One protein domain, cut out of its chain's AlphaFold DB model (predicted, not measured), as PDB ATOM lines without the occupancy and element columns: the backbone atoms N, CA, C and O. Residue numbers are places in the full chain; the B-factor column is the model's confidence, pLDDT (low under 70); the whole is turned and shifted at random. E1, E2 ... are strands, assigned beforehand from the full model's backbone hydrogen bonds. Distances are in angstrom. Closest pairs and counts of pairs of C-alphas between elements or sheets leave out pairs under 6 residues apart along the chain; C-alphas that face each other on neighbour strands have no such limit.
ATOM      1  N   GLN A 809     -38.223 -24.993  -5.883       72.50
ATOM      2  CA  GLN A 809     -38.474 -26.431  -5.949       72.50
ATOM      3  C   GLN A 809     -37.775 -26.990  -7.182       72.50
ATOM      4  O   GLN A 809     -37.918 -26.440  -8.263       72.50
ATOM      5  N   TRP A 810     -37.040 -28.081  -7.010       80.62
ATOM      6  CA  TRP A 810     -36.320 -28.748  -8.086       80.62
ATOM      7  C   TRP A 810     -36.924 -30.118  -8.335       80.62
ATOM      8  O   TRP A 810     -37.171 -30.868  -7.385       80.62
ATOM      9  N   THR A 811     -37.140 -30.452  -9.604       73.44
ATOM     10  CA  THR A 811     -37.724 -31.735 -10.002       73.44
ATOM     11  C   THR A 811     -36.813 -32.466 -10.971       73.44
ATOM     12  O   THR A 811     -36.191 -31.853 -11.839       73.44
ATOM     13  N   GLY A 812     -36.729 -33.786 -10.840       77.81
ATOM     14  CA  GLY A 812     -35.961 -34.604 -11.769       77.81
ATOM     15  C   GLY A 812     -36.273 -36.086 -11.662       77.81
ATOM     16  O   GLY A 812     -36.937 -36.532 -10.722       77.81
ATOM     17  N   ALA A 813     -35.803 -36.833 -12.657       74.00
ATOM     18  CA  ALA A 813     -35.953 -38.279 -12.714       74.00
ATOM     19  C   ALA A 813     -34.817 -38.974 -11.947       74.00
ATOM     20  O   ALA A 813     -33.651 -38.572 -12.010       74.00
ATOM     21  N   LEU A 814     -35.170 -40.038 -11.232       74.25
ATOM     22  CA  LEU A 814     -34.259 -41.011 -10.653       74.25
ATOM     23  C   LEU A 814     -34.148 -42.169 -11.624       74.25
ATOM     24  O   LEU A 814     -35.158 -42.783 -11.951       74.25
ATOM     25  N   LYS A 815     -32.920 -42.472 -12.038       72.81
ATOM     26  CA  LYS A 815     -32.631 -43.675 -12.807       72.81
ATOM     27  C   LYS A 815     -31.782 -44.595 -11.949       72.81
ATOM     28  O   LYS A 815     -30.658 -44.233 -11.581       72.81
ATOM     29  N   ASP A 816     -32.327 -45.750 -11.594       79.12
ATOM     30  CA  ASP A 816     -31.635 -46.736 -10.769       79.12
ATOM     31  C   ASP A 816     -31.158 -47.957 -11.554       79.12
ATOM     32  O   ASP A 816     -31.518 -48.192 -12.708       79.12
ATOM     33  N   SER A 817     -30.299 -48.736 -10.904       75.44
ATOM     34  CA  SER A 817     -29.846 -50.039 -11.381       75.44
ATOM     35  C   SER A 817     -30.913 -51.135 -11.286       75.44
ATOM     36  O   SER A 817     -30.660 -52.248 -11.736       75.44
ATOM     37  N   CYS A 818     -32.059 -50.849 -10.665       75.69
ATOM     38  CA  CYS A 818     -33.144 -51.791 -10.389       75.69
ATOM     39  C   CYS A 818     -34.303 -51.684 -11.400       75.69
ATOM     40  O   CYS A 818     -35.228 -52.492 -11.355       75.69
ATOM     41  N   GLY A 819     -34.228 -50.747 -12.351       71.00
ATOM     42  CA  GLY A 819     -35.198 -50.558 -13.426       71.00
ATOM     43  C   GLY A 819     -36.427 -49.726 -13.052       71.00
ATOM     44  O   GLY A 819     -37.389 -49.730 -13.816       71.00
ATOM     45  N   THR A 820     -36.422 -49.023 -11.918       61.38
ATOM     46  CA  THR A 820     -37.533 -48.158 -11.501       61.38
ATOM     47  C   THR A 820     -37.221 -46.684 -11.751       61.38
ATOM     48  O   THR A 820     -36.395 -46.079 -11.071       61.38
ATOM     49  N   ASP A 821     -37.920 -46.092 -12.725       71.56
ATOM     50  CA  ASP A 821     -37.920 -44.645 -12.941       71.56
ATOM     51  C   ASP A 821     -38.797 -43.981 -11.866       71.56
ATOM     52  O   ASP A 821     -40.004 -44.218 -11.788       71.56
ATOM     53  N   GLY A 822     -38.190 -43.158 -11.012       74.25
ATOM     54  CA  GLY A 822     -38.886 -42.409  -9.958       74.25
ATOM     55  C   GLY A 822     -38.784 -40.899 -10.158       74.25
ATOM     56  O   GLY A 822     -37.854 -40.416 -10.799       74.25
ATOM     57  N   THR A 823     -39.701 -40.124  -9.581       69.25
ATOM     58  CA  THR A 823     -39.608 -38.654  -9.556       69.25
ATOM     59  C   THR A 823     -39.102 -38.182  -8.200       69.25
ATOM     60  O   THR A 823     -39.597 -38.602  -7.156       69.25
ATOM     61  N   MET A 824     -38.133 -37.273  -8.205       72.94
ATOM     62  CA  MET A 824     -37.599 -36.648  -7.001       72.94
ATOM     63  C   MET A 824     -37.982 -35.173  -6.951       72.94
ATOM     64  O   MET A 824     -37.784 -34.445  -7.923       72.94
ATOM     65  N   ILE A 825     -38.488 -34.738  -5.796       71.25
ATOM     66  CA  ILE A 825     -38.754 -33.332  -5.489       71.25
ATOM     67  C   ILE A 825     -37.805 -32.894  -4.376       71.25
ATOM     68  O   ILE A 825     -37.779 -33.502  -3.304       71.25
ATOM     69  N   VAL A 826     -37.044 -31.828  -4.622       73.69
ATOM     70  CA  VAL A 826     -36.113 -31.253  -3.647       73.69
ATOM     71  C   VAL A 826     -36.461 -29.801  -3.368       73.69
ATOM     72  O   VAL A 826     -36.514 -28.971  -4.274       73.69
ATOM     73  N   ASN A 827     -36.641 -29.490  -2.085       71.06
ATOM     74  CA  ASN A 827     -36.839 -28.128  -1.608       71.06
ATOM     75  C   ASN A 827     -35.504 -27.565  -1.115       71.06
ATOM     76  O   ASN A 827     -34.909 -28.091  -0.168       71.06
ATOM     77  N   ILE A 828     -35.037 -26.486  -1.746       67.75
ATOM     78  CA  ILE A 828     -33.796 -25.812  -1.348       67.75
ATOM     79  C   ILE A 828     -34.141 -24.554  -0.554       67.75
ATOM     80  O   ILE A 828     -34.826 -23.651  -1.037       67.75
ATOM     81  N   SER A 829     -33.617 -24.488   0.668       62.53
ATOM     82  CA  SER A 829     -33.705 -23.318   1.540       62.53
ATOM     83  C   SER A 829     -32.305 -22.758   1.798       62.53
ATOM     84  O   SER A 829     -31.331 -23.504   1.930       62.53
ATOM     85  N   SER A 830     -32.176 -21.433   1.856       61.00
ATOM     86  CA  SER A 830     -30.946 -20.772   2.307       61.00
ATOM     87  C   SER A 830     -31.275 -19.897   3.499       61.00
ATOM     88  O   SER A 830     -32.336 -19.281   3.554       61.00
ATOM     89  N   LYS A 831     -30.350 -19.867   4.457       46.97
ATOM     90  CA  LYS A 831     -30.423 -19.006   5.637       46.97
ATOM     91  C   LYS A 831     -29.843 -17.607   5.403       46.97
ATOM     92  O   LYS A 831     -29.848 -16.812   6.326       46.97
ATOM     93  N   SER A 832     -29.292 -17.309   4.223       49.12
ATOM     94  CA  SER A 832     -28.743 -15.977   3.940       49.12
ATOM     95  C   SER A 832     -28.565 -15.741   2.441       49.12
ATOM     96  O   SER A 832     -27.795 -16.451   1.787       49.12
ATOM     97  N   GLN A 833     -29.207 -14.703   1.904       49.66
ATOM     98  CA  GLN A 833     -28.903 -14.180   0.571       49.66
ATOM     99  C   GLN A 833     -28.168 -12.843   0.697       49.66
ATOM    100  O   GLN A 833     -28.600 -11.961   1.437       49.66
ATOM    101  N   SER A 834     -27.067 -12.678  -0.040       43.03
ATOM    102  CA  SER A 834     -26.354 -11.403  -0.143       43.03
ATOM    103  C   SER A 834     -26.523 -10.825  -1.543       43.03
ATOM    104  O   SER A 834     -26.118 -11.445  -2.528       43.03
ATOM    105  N   TRP A 835     -27.081  -9.622  -1.629       38.75
ATOM    106  CA  TRP A 835     -27.158  -8.858  -2.868       38.75
ATOM    107  C   TRP A 835     -25.941  -7.943  -2.994       38.75
ATOM    108  O   TRP A 835     -25.655  -7.155  -2.096       38.75
ATOM    109  N   THR A 836     -25.240  -8.012  -4.125       38.78
ATOM    110  CA  THR A 836     -24.256  -6.992  -4.504       38.78
ATOM    111  C   THR A 836     -24.611  -6.471  -5.889       38.78
ATOM    112  O   THR A 836     -24.435  -7.145  -6.897       38.78
ATOM    113  N   GLY A 837     -25.174  -5.266  -5.926       37.69
ATOM    114  CA  GLY A 837     -25.321  -4.475  -7.140       37.69
ATOM    115  C   GLY A 837     -24.554  -3.176  -6.943       37.69
ATOM    116  O   GLY A 837     -24.808  -2.457  -5.978       37.69
ATOM    117  N   GLN A 838     -23.601  -2.882  -7.821       41.44
ATOM    118  CA  GLN A 838     -22.916  -1.594  -7.847       41.44
ATOM    119  C   GLN A 838     -23.259  -0.920  -9.175       41.44
ATOM    120  O   GLN A 838     -22.952  -1.452 -10.236       41.44
ATOM    121  N   LEU A 850     -26.960 -13.007  -8.325       37.47
ATOM    122  CA  LEU A 850     -27.400 -13.515  -7.027       37.47
ATOM    123  C   LEU A 850     -26.471 -14.664  -6.610       37.47
ATOM    124  O   LEU A 850     -26.475 -15.717  -7.243       37.47
ATOM    125  N   ARG A 851     -25.667 -14.481  -5.556       43.66
ATOM    126  CA  ARG A 851     -24.896 -15.579  -4.950       43.66
ATOM    127  C   ARG A 851     -25.663 -16.132  -3.756       43.66
ATOM    128  O   ARG A 851     -25.838 -15.442  -2.755       43.66
ATOM    129  N   THR A 852     -26.111 -17.381  -3.860       44.62
ATOM    130  CA  THR A 852     -26.738 -18.115  -2.756       44.62
ATOM    131  C   THR A 852     -25.801 -19.216  -2.280       44.62
ATOM    132  O   THR A 852     -25.506 -20.136  -3.038       44.62
ATOM    133  N   ASN A 853     -25.382 -19.171  -1.016       47.66
ATOM    134  CA  ASN A 853     -24.813 -20.345  -0.362       47.66
ATOM    135  C   ASN A 853     -25.990 -21.166   0.180       47.66
ATOM    136  O   ASN A 853     -26.635 -20.781   1.161       47.66
ATOM    137  N   ALA A 854     -26.342 -22.253  -0.508       47.31
ATOM    138  CA  ALA A 854     -27.345 -23.185  -0.009       47.31
ATOM    139  C   ALA A 854     -26.772 -23.897   1.224       47.31
ATOM    140  O   ALA A 854     -25.769 -24.599   1.138       47.31
ATOM    141  N   SER A 855     -27.389 -23.687   2.385       46.91
ATOM    142  CA  SER A 855     -26.912 -24.247   3.654       46.91
ATOM    143  C   SER A 855     -27.492 -25.629   3.959       46.91
ATOM    144  O   SER A 855     -26.982 -26.315   4.841       46.91
ATOM    145  N   LYS A 856     -28.578 -26.034   3.282       50.91
ATOM    146  CA  LYS A 856     -29.228 -27.330   3.511       50.91
ATOM    147  C   LYS A 856     -30.083 -27.757   2.315       50.91
ATOM    148  O   LYS A 856     -30.955 -27.011   1.877       50.91
ATOM    149  N   ILE A 857     -29.866 -28.981   1.841       58.34
ATOM    150  CA  ILE A 857     -30.726 -29.677   0.877       58.34
ATOM    151  C   ILE A 857     -31.459 -30.767   1.660       58.34
ATOM    152  O   ILE A 857     -30.813 -31.537   2.369       58.34
ATOM    153  N   THR A 858     -32.791 -30.805   1.590       55.78
ATOM    154  CA  THR A 858     -33.590 -31.846   2.259       55.78
ATOM    155  C   THR A 858     -34.304 -32.670   1.195       55.78
ATOM    156  O   THR A 858     -35.052 -32.117   0.391       55.78
ATOM    157  N   PHE A 859     -34.051 -33.976   1.189       67.06
ATOM    158  CA  PHE A 859     -34.730 -34.942   0.330       67.06
ATOM    159  C   PHE A 859     -35.921 -35.528   1.098       67.06
ATOM    160  O   PHE A 859     -35.797 -35.800   2.287       67.06
ATOM    161  N   LEU A 860     -37.070 -35.697   0.440       61.12
ATOM    162  CA  LEU A 860     -38.326 -36.154   1.060       61.12
ATOM    163  C   LEU A 860     -38.505 -37.688   1.043       61.12
ATOM    164  O   LEU A 860     -39.629 -38.167   1.138       61.12
ATOM    165  N   ASN A 861     -37.429 -38.460   0.865       62.84
ATOM    166  CA  ASN A 861     -37.492 -39.923   0.837       62.84
ATOM    167  C   ASN A 861     -36.592 -40.509   1.933       62.84
ATOM    168  O   ASN A 861     -35.367 -40.411   1.846       62.84
ATOM    169  N   ASP A 862     -37.215 -41.100   2.954       56.22
ATOM    170  CA  ASP A 862     -36.596 -41.396   4.253       56.22
ATOM    171  C   ASP A 862     -35.587 -42.561   4.235       56.22
ATOM    172  O   ASP A 862     -34.843 -42.735   5.199       56.22
ATOM    173  N   ASN A 863     -35.494 -43.324   3.137       74.12
ATOM    174  CA  ASN A 863     -34.667 -44.539   3.068       74.12
ATOM    175  C   ASN A 863     -33.486 -44.475   2.077       74.12
ATOM    176  O   ASN A 863     -32.746 -45.453   1.952       74.12
ATOM    177  N   ALA A 864     -33.279 -43.349   1.383       78.00
ATOM    178  CA  ALA A 864     -32.215 -43.201   0.386       78.00
ATOM    179  C   ALA A 864     -31.037 -42.344   0.896       78.00
ATOM    180  O   ALA A 864     -31.214 -41.226   1.377       78.00
ATOM    181  N   ILE A 865     -29.811 -42.847   0.736       84.06
ATOM    182  CA  ILE A 865     -28.556 -42.142   1.023       84.06
ATOM    183  C   ILE A 865     -28.079 -41.439  -0.250       84.06
ATOM    184  O   ILE A 865     -27.757 -42.095  -1.238       84.06
ATOM    185  N   PHE A 866     -27.973 -40.111  -0.215       86.12
ATOM    186  CA  PHE A 866     -27.483 -39.287  -1.327       86.12
ATOM    187  C   PHE A 866     -25.997 -38.955  -1.166       86.12
ATOM    188  O   PHE A 866     -25.550 -38.583  -0.083       86.12
ATOM    189  N   SER A 867     -25.221 -39.059  -2.245       84.81
ATOM    190  CA  SER A 867     -23.781 -38.772  -2.254       84.81
ATOM    191  C   SER A 867     -23.342 -38.082  -3.548       84.81
ATOM    192  O   SER A 867     -24.011 -38.163  -4.576       84.81
ATOM    193  N   ASN A 868     -22.195 -37.396  -3.507       86.31
ATOM    194  CA  ASN A 868     -21.574 -36.739  -4.666       86.31
ATOM    195  C   ASN A 868     -22.480 -35.735  -5.405       86.31
ATOM    196  O   ASN A 868     -22.362 -35.593  -6.621       86.31
ATOM    197  N   ALA A 869     -23.366 -35.038  -4.685       85.19
ATOM    198  CA  ALA A 869     -24.193 -33.987  -5.269       85.19
ATOM    199  C   ALA A 869     -23.316 -32.816  -5.753       85.19
ATOM    200  O   ALA A 869     -22.589 -32.208  -4.966       85.19
ATOM    201  N   LYS A 870     -23.391 -32.503  -7.047       83.75
ATOM    202  CA  LYS A 870     -22.723 -31.379  -7.702       83.75
ATOM    203  C   LYS A 870     -23.774 -30.450  -8.289       83.75
ATOM    204  O   LYS A 870     -24.715 -30.901  -8.935       83.75
ATOM    205  N   ILE A 871     -23.593 -29.154  -8.073       82.94
ATOM    206  CA  ILE A 871     -24.365 -28.114  -8.755       82.94
ATOM    207  C   ILE A 871     -23.579 -27.759 -10.019       82.94
ATOM    208  O   ILE A 871     -22.390 -27.448  -9.921       82.94
ATOM    209  N   ASN A 872     -24.205 -27.859 -11.193       79.44
ATOM    210  CA  ASN A 872     -23.570 -27.480 -12.458       79.44
ATOM    211  C   ASN A 872     -23.314 -25.958 -12.489       79.44
ATOM    212  O   ASN A 872     -24.022 -25.195 -11.832       79.44
ATOM    213  N   GLU A 873     -22.325 -25.503 -13.261       67.25
ATOM    214  CA  GLU A 873     -21.839 -24.114 -13.314       67.25
ATOM    215  C   GLU A 873     -22.939 -23.083 -13.620       67.25
ATOM    216  O   GLU A 873     -22.838 -21.918 -13.231       67.25
ATOM    217  N   THR A 874     -24.029 -23.506 -14.263       74.44
ATOM    218  CA  THR A 874     -25.191 -22.666 -14.579       74.44
ATOM    219  C   THR A 874     -26.165 -22.476 -13.409       74.44
ATOM    220  O   THR A 874     -27.093 -21.680 -13.527       74.44
ATOM    221  N   ASN A 875     -25.995 -23.181 -12.281       70.75
ATOM    222  CA  ASN A 875     -26.958 -23.250 -11.169       70.75
ATOM    223  C   ASN A 875     -28.385 -23.661 -11.597       70.75
ATOM    224  O   ASN A 875     -29.354 -23.325 -10.912       70.75
ATOM    225  N   THR A 876     -28.525 -24.365 -12.726       80.75
ATOM    226  CA  THR A 876     -29.810 -24.878 -13.244       80.75
ATOM    227  C   THR A 876     -29.938 -26.389 -13.133       80.75
ATOM    228  O   THR A 876     -31.002 -26.912 -13.443       80.75
ATOM    229  N   GLU A 877     -28.883 -27.079 -12.690       86.00
ATOM    230  CA  GLU A 877     -28.850 -28.536 -12.573       86.00
ATOM    231  C   GLU A 877     -28.126 -28.980 -11.291       86.00
ATOM    232  O   GLU A 877     -27.056 -28.455 -10.967       86.00
ATOM    233  N   ILE A 878     -28.695 -29.954 -10.576       86.75
ATOM    234  CA  ILE A 878     -28.048 -30.666  -9.466       86.75
ATOM    235  C   ILE A 878     -28.008 -32.147  -9.817       86.75
ATOM    236  O   ILE A 878     -29.057 -32.777  -9.933       86.75
ATOM    237  N   SER A 879     -26.816 -32.721  -9.936       89.06
ATOM    238  CA  SER A 879     -26.643 -34.145 -10.222       89.06
ATOM    239  C   SER A 879     -25.849 -34.850  -9.130       89.06
ATOM    240  O   SER A 879     -25.026 -34.241  -8.452       89.06
ATOM    241  N   GLY A 880     -26.111 -36.135  -8.906       92.25
ATOM    242  CA  GLY A 880     -25.444 -36.910  -7.861       92.25
ATOM    243  C   GLY A 880     -25.803 -38.387  -7.913       92.25
ATOM    244  O   GLY A 880     -26.467 -38.842  -8.842       92.25
ATOM    245  N   ASN A 881     -25.365 -39.138  -6.906       90.81
ATOM    246  CA  ASN A 881     -25.676 -40.558  -6.761       90.81
ATOM    247  C   ASN A 881     -26.562 -40.799  -5.542       90.81
ATOM    248  O   ASN A 881     -26.517 -40.041  -4.571       90.81
ATOM    249  N   TRP A 882     -27.326 -41.884  -5.566       90.56
ATOM    250  CA  TRP A 882     -28.122 -42.323  -4.426       90.56
ATOM    251  C   TRP A 882     -28.067 -43.838  -4.235       90.56
ATOM    252  O   TRP A 882     -27.818 -44.578  -5.187       90.56
ATOM    253  N   ILE A 883     -28.279 -44.284  -2.995       86.56
ATOM    254  CA  ILE A 883     -28.344 -45.696  -2.602       86.56
ATOM    255  C   ILE A 883     -29.560 -45.899  -1.687       86.56
ATOM    256  O   ILE A 883     -29.663 -45.222  -0.671       86.56
ATOM    257  N   SER A 884     -30.465 -46.819  -2.025       85.69
ATOM    258  CA  SER A 884     -31.587 -47.238  -1.167       85.69
ATOM    259  C   SER A 884     -31.674 -48.760  -1.193       85.69
ATOM    260  O   SER A 884     -32.006 -49.346  -2.224       85.69
ATOM    261  N   GLY A 885     -31.347 -49.411  -0.077       90.06
ATOM    262  CA  GLY A 885     -31.163 -50.866  -0.045       90.06
ATOM    263  C   GLY A 885     -30.028 -51.311  -0.977       90.06
ATOM    264  O   GLY A 885     -28.931 -50.758  -0.927       90.06
ATOM    265  N   GLU A 886     -30.295 -52.290  -1.844       88.62
ATOM    266  CA  GLU A 886     -29.341 -52.772  -2.860       88.62
ATOM    267  C   GLU A 886     -29.355 -51.937  -4.155       88.62
ATOM    268  O   GLU A 886     -28.481 -52.092  -5.013       88.62
ATOM    269  N   CYS A 887     -30.322 -51.026  -4.303       84.12
ATOM    270  CA  CYS A 887     -30.462 -50.199  -5.494       84.12
ATOM    271  C   CYS A 887     -29.540 -48.982  -5.419       84.12
ATOM    272  O   CYS A 887     -29.537 -48.239  -4.435       84.12
ATOM    273  N   LYS A 888     -28.774 -48.769  -6.490       90.25
ATOM    274  CA  LYS A 888     -27.907 -47.603  -6.675       90.25
ATOM    275  C   LYS A 888     -28.281 -46.891  -7.965       90.25
ATOM    276  O   LYS A 888     -28.544 -47.531  -8.981       90.25
ATOM    277  N   GLY A 889     -28.293 -45.570  -7.939       90.00
ATOM    278  CA  GLY A 889     -28.699 -44.774  -9.086       90.00
ATOM    279  C   GLY A 889     -27.978 -43.447  -9.160       90.00
ATOM    280  O   GLY A 889     -27.277 -43.037  -8.231       90.00
ATOM    281  N   SER A 890     -28.179 -42.769 -10.283       89.81
ATOM    282  CA  SER A 890     -27.820 -41.360 -10.430       89.81
ATOM    283  C   SER A 890     -29.092 -40.529 -10.517       89.81
ATOM    284  O   SER A 890     -30.144 -41.019 -10.940       89.81
ATOM    285  N   PHE A 891     -29.016 -39.285 -10.066       89.75
ATOM    286  CA  PHE A 891     -30.109 -38.331 -10.166       89.75
ATOM    287  C   PHE A 891     -29.630 -37.064 -10.860       89.75
ATOM    288  O   PHE A 891     -28.456 -36.695 -10.780       89.75
ATOM    289  N   THR A 892     -30.550 -36.397 -11.545       87.31
ATOM    290  CA  THR A 892     -30.337 -35.080 -12.140       87.31
ATOM    291  C   THR A 892     -31.609 -34.271 -11.947       87.31
ATOM    292  O   THR A 892     -32.671 -34.644 -12.439       87.31
ATOM    293  N   LEU A 893     -31.513 -33.201 -11.168       86.56
ATOM    294  CA  LEU A 893     -32.605 -32.292 -10.846       86.56
ATOM    295  C   LEU A 893     -32.403 -31.009 -11.632       86.56
ATOM    296  O   LEU A 893     -31.300 -30.467 -11.624       86.56
ATOM    297  N   THR A 894     -33.467 -30.499 -12.245       82.00
ATOM    298  CA  THR A 894     -33.435 -29.239 -13.004       82.00
ATOM    299  C   THR A 894     -34.312 -28.198 -12.303       82.00
ATOM    300  O   THR A 894     -35.297 -28.579 -11.659       82.00
ATOM    301  N   LYS A 895     -33.894 -26.926 -12.342       80.38
ATOM    302  CA  LYS A 895     -34.507 -25.820 -11.582       80.38
ATOM    303  C   LYS A 895     -35.885 -25.437 -12.082       80.38
ATOM    304  O   LYS A 895     -36.029 -25.327 -13.318       80.38
TER     305      LYS A 895
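This is residues 809 to 838 and 850 to 895 of the 895 residues of an uncharacterized protein of Candidatus Cloacimonetes bacterium (UniProt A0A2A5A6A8). Six strands make one antiparallel sheet, curled like part of a barrel and open between E3 and E4; a thin loop arm beside the cut, tied by a short pairing of residues 833 to 834 with 851 to 852, adds to the length. The printed part has 76 residues, 43 of them in six named strands, E1 to E6 along the chain, with no named helix, class all strand; the sheet order is E3 E2 E1 E6 E5 E4, and the whole is only just loose, close to compact: radius of gyration of the C-alphas 14.0 A, spans 51 by 22 by 18 A.

Find C-alpha 809 at (-38.474, -26.431, -5.949), where E1, residues 809 to 816, begins its 22.0 A. Next come E2, 822 to 829, 22.9 A; E3, 856 to 859; E4, 865 to 871; E5, 877 to 884, 22.1 A; and E6, 887 to 894, 22.5 A, ending at (-33.435, -29.239, -13.004).

In the strongly twisted sheet, look for N 894 and O 811, 3.1 A, between E6 and E1. Hairpin E1 and E2 has N 814 and O 822, 2.7 A. E4 E5 E6 form a meander, successive antiparallel neighbours, with N 865 and O 883, 2.8 A, and N 893 and O 878, 2.8 A. C-alphas 857 and 828 of E3 and E2 face each other, 5.4 A, with no N and O within hydrogen-bond range.

Residues 839 to 849 are cut out, leaving 12.8 A between C-alphas 838 and 850. Confidence is low at residues 828 to 838 and 850 to 862, among others.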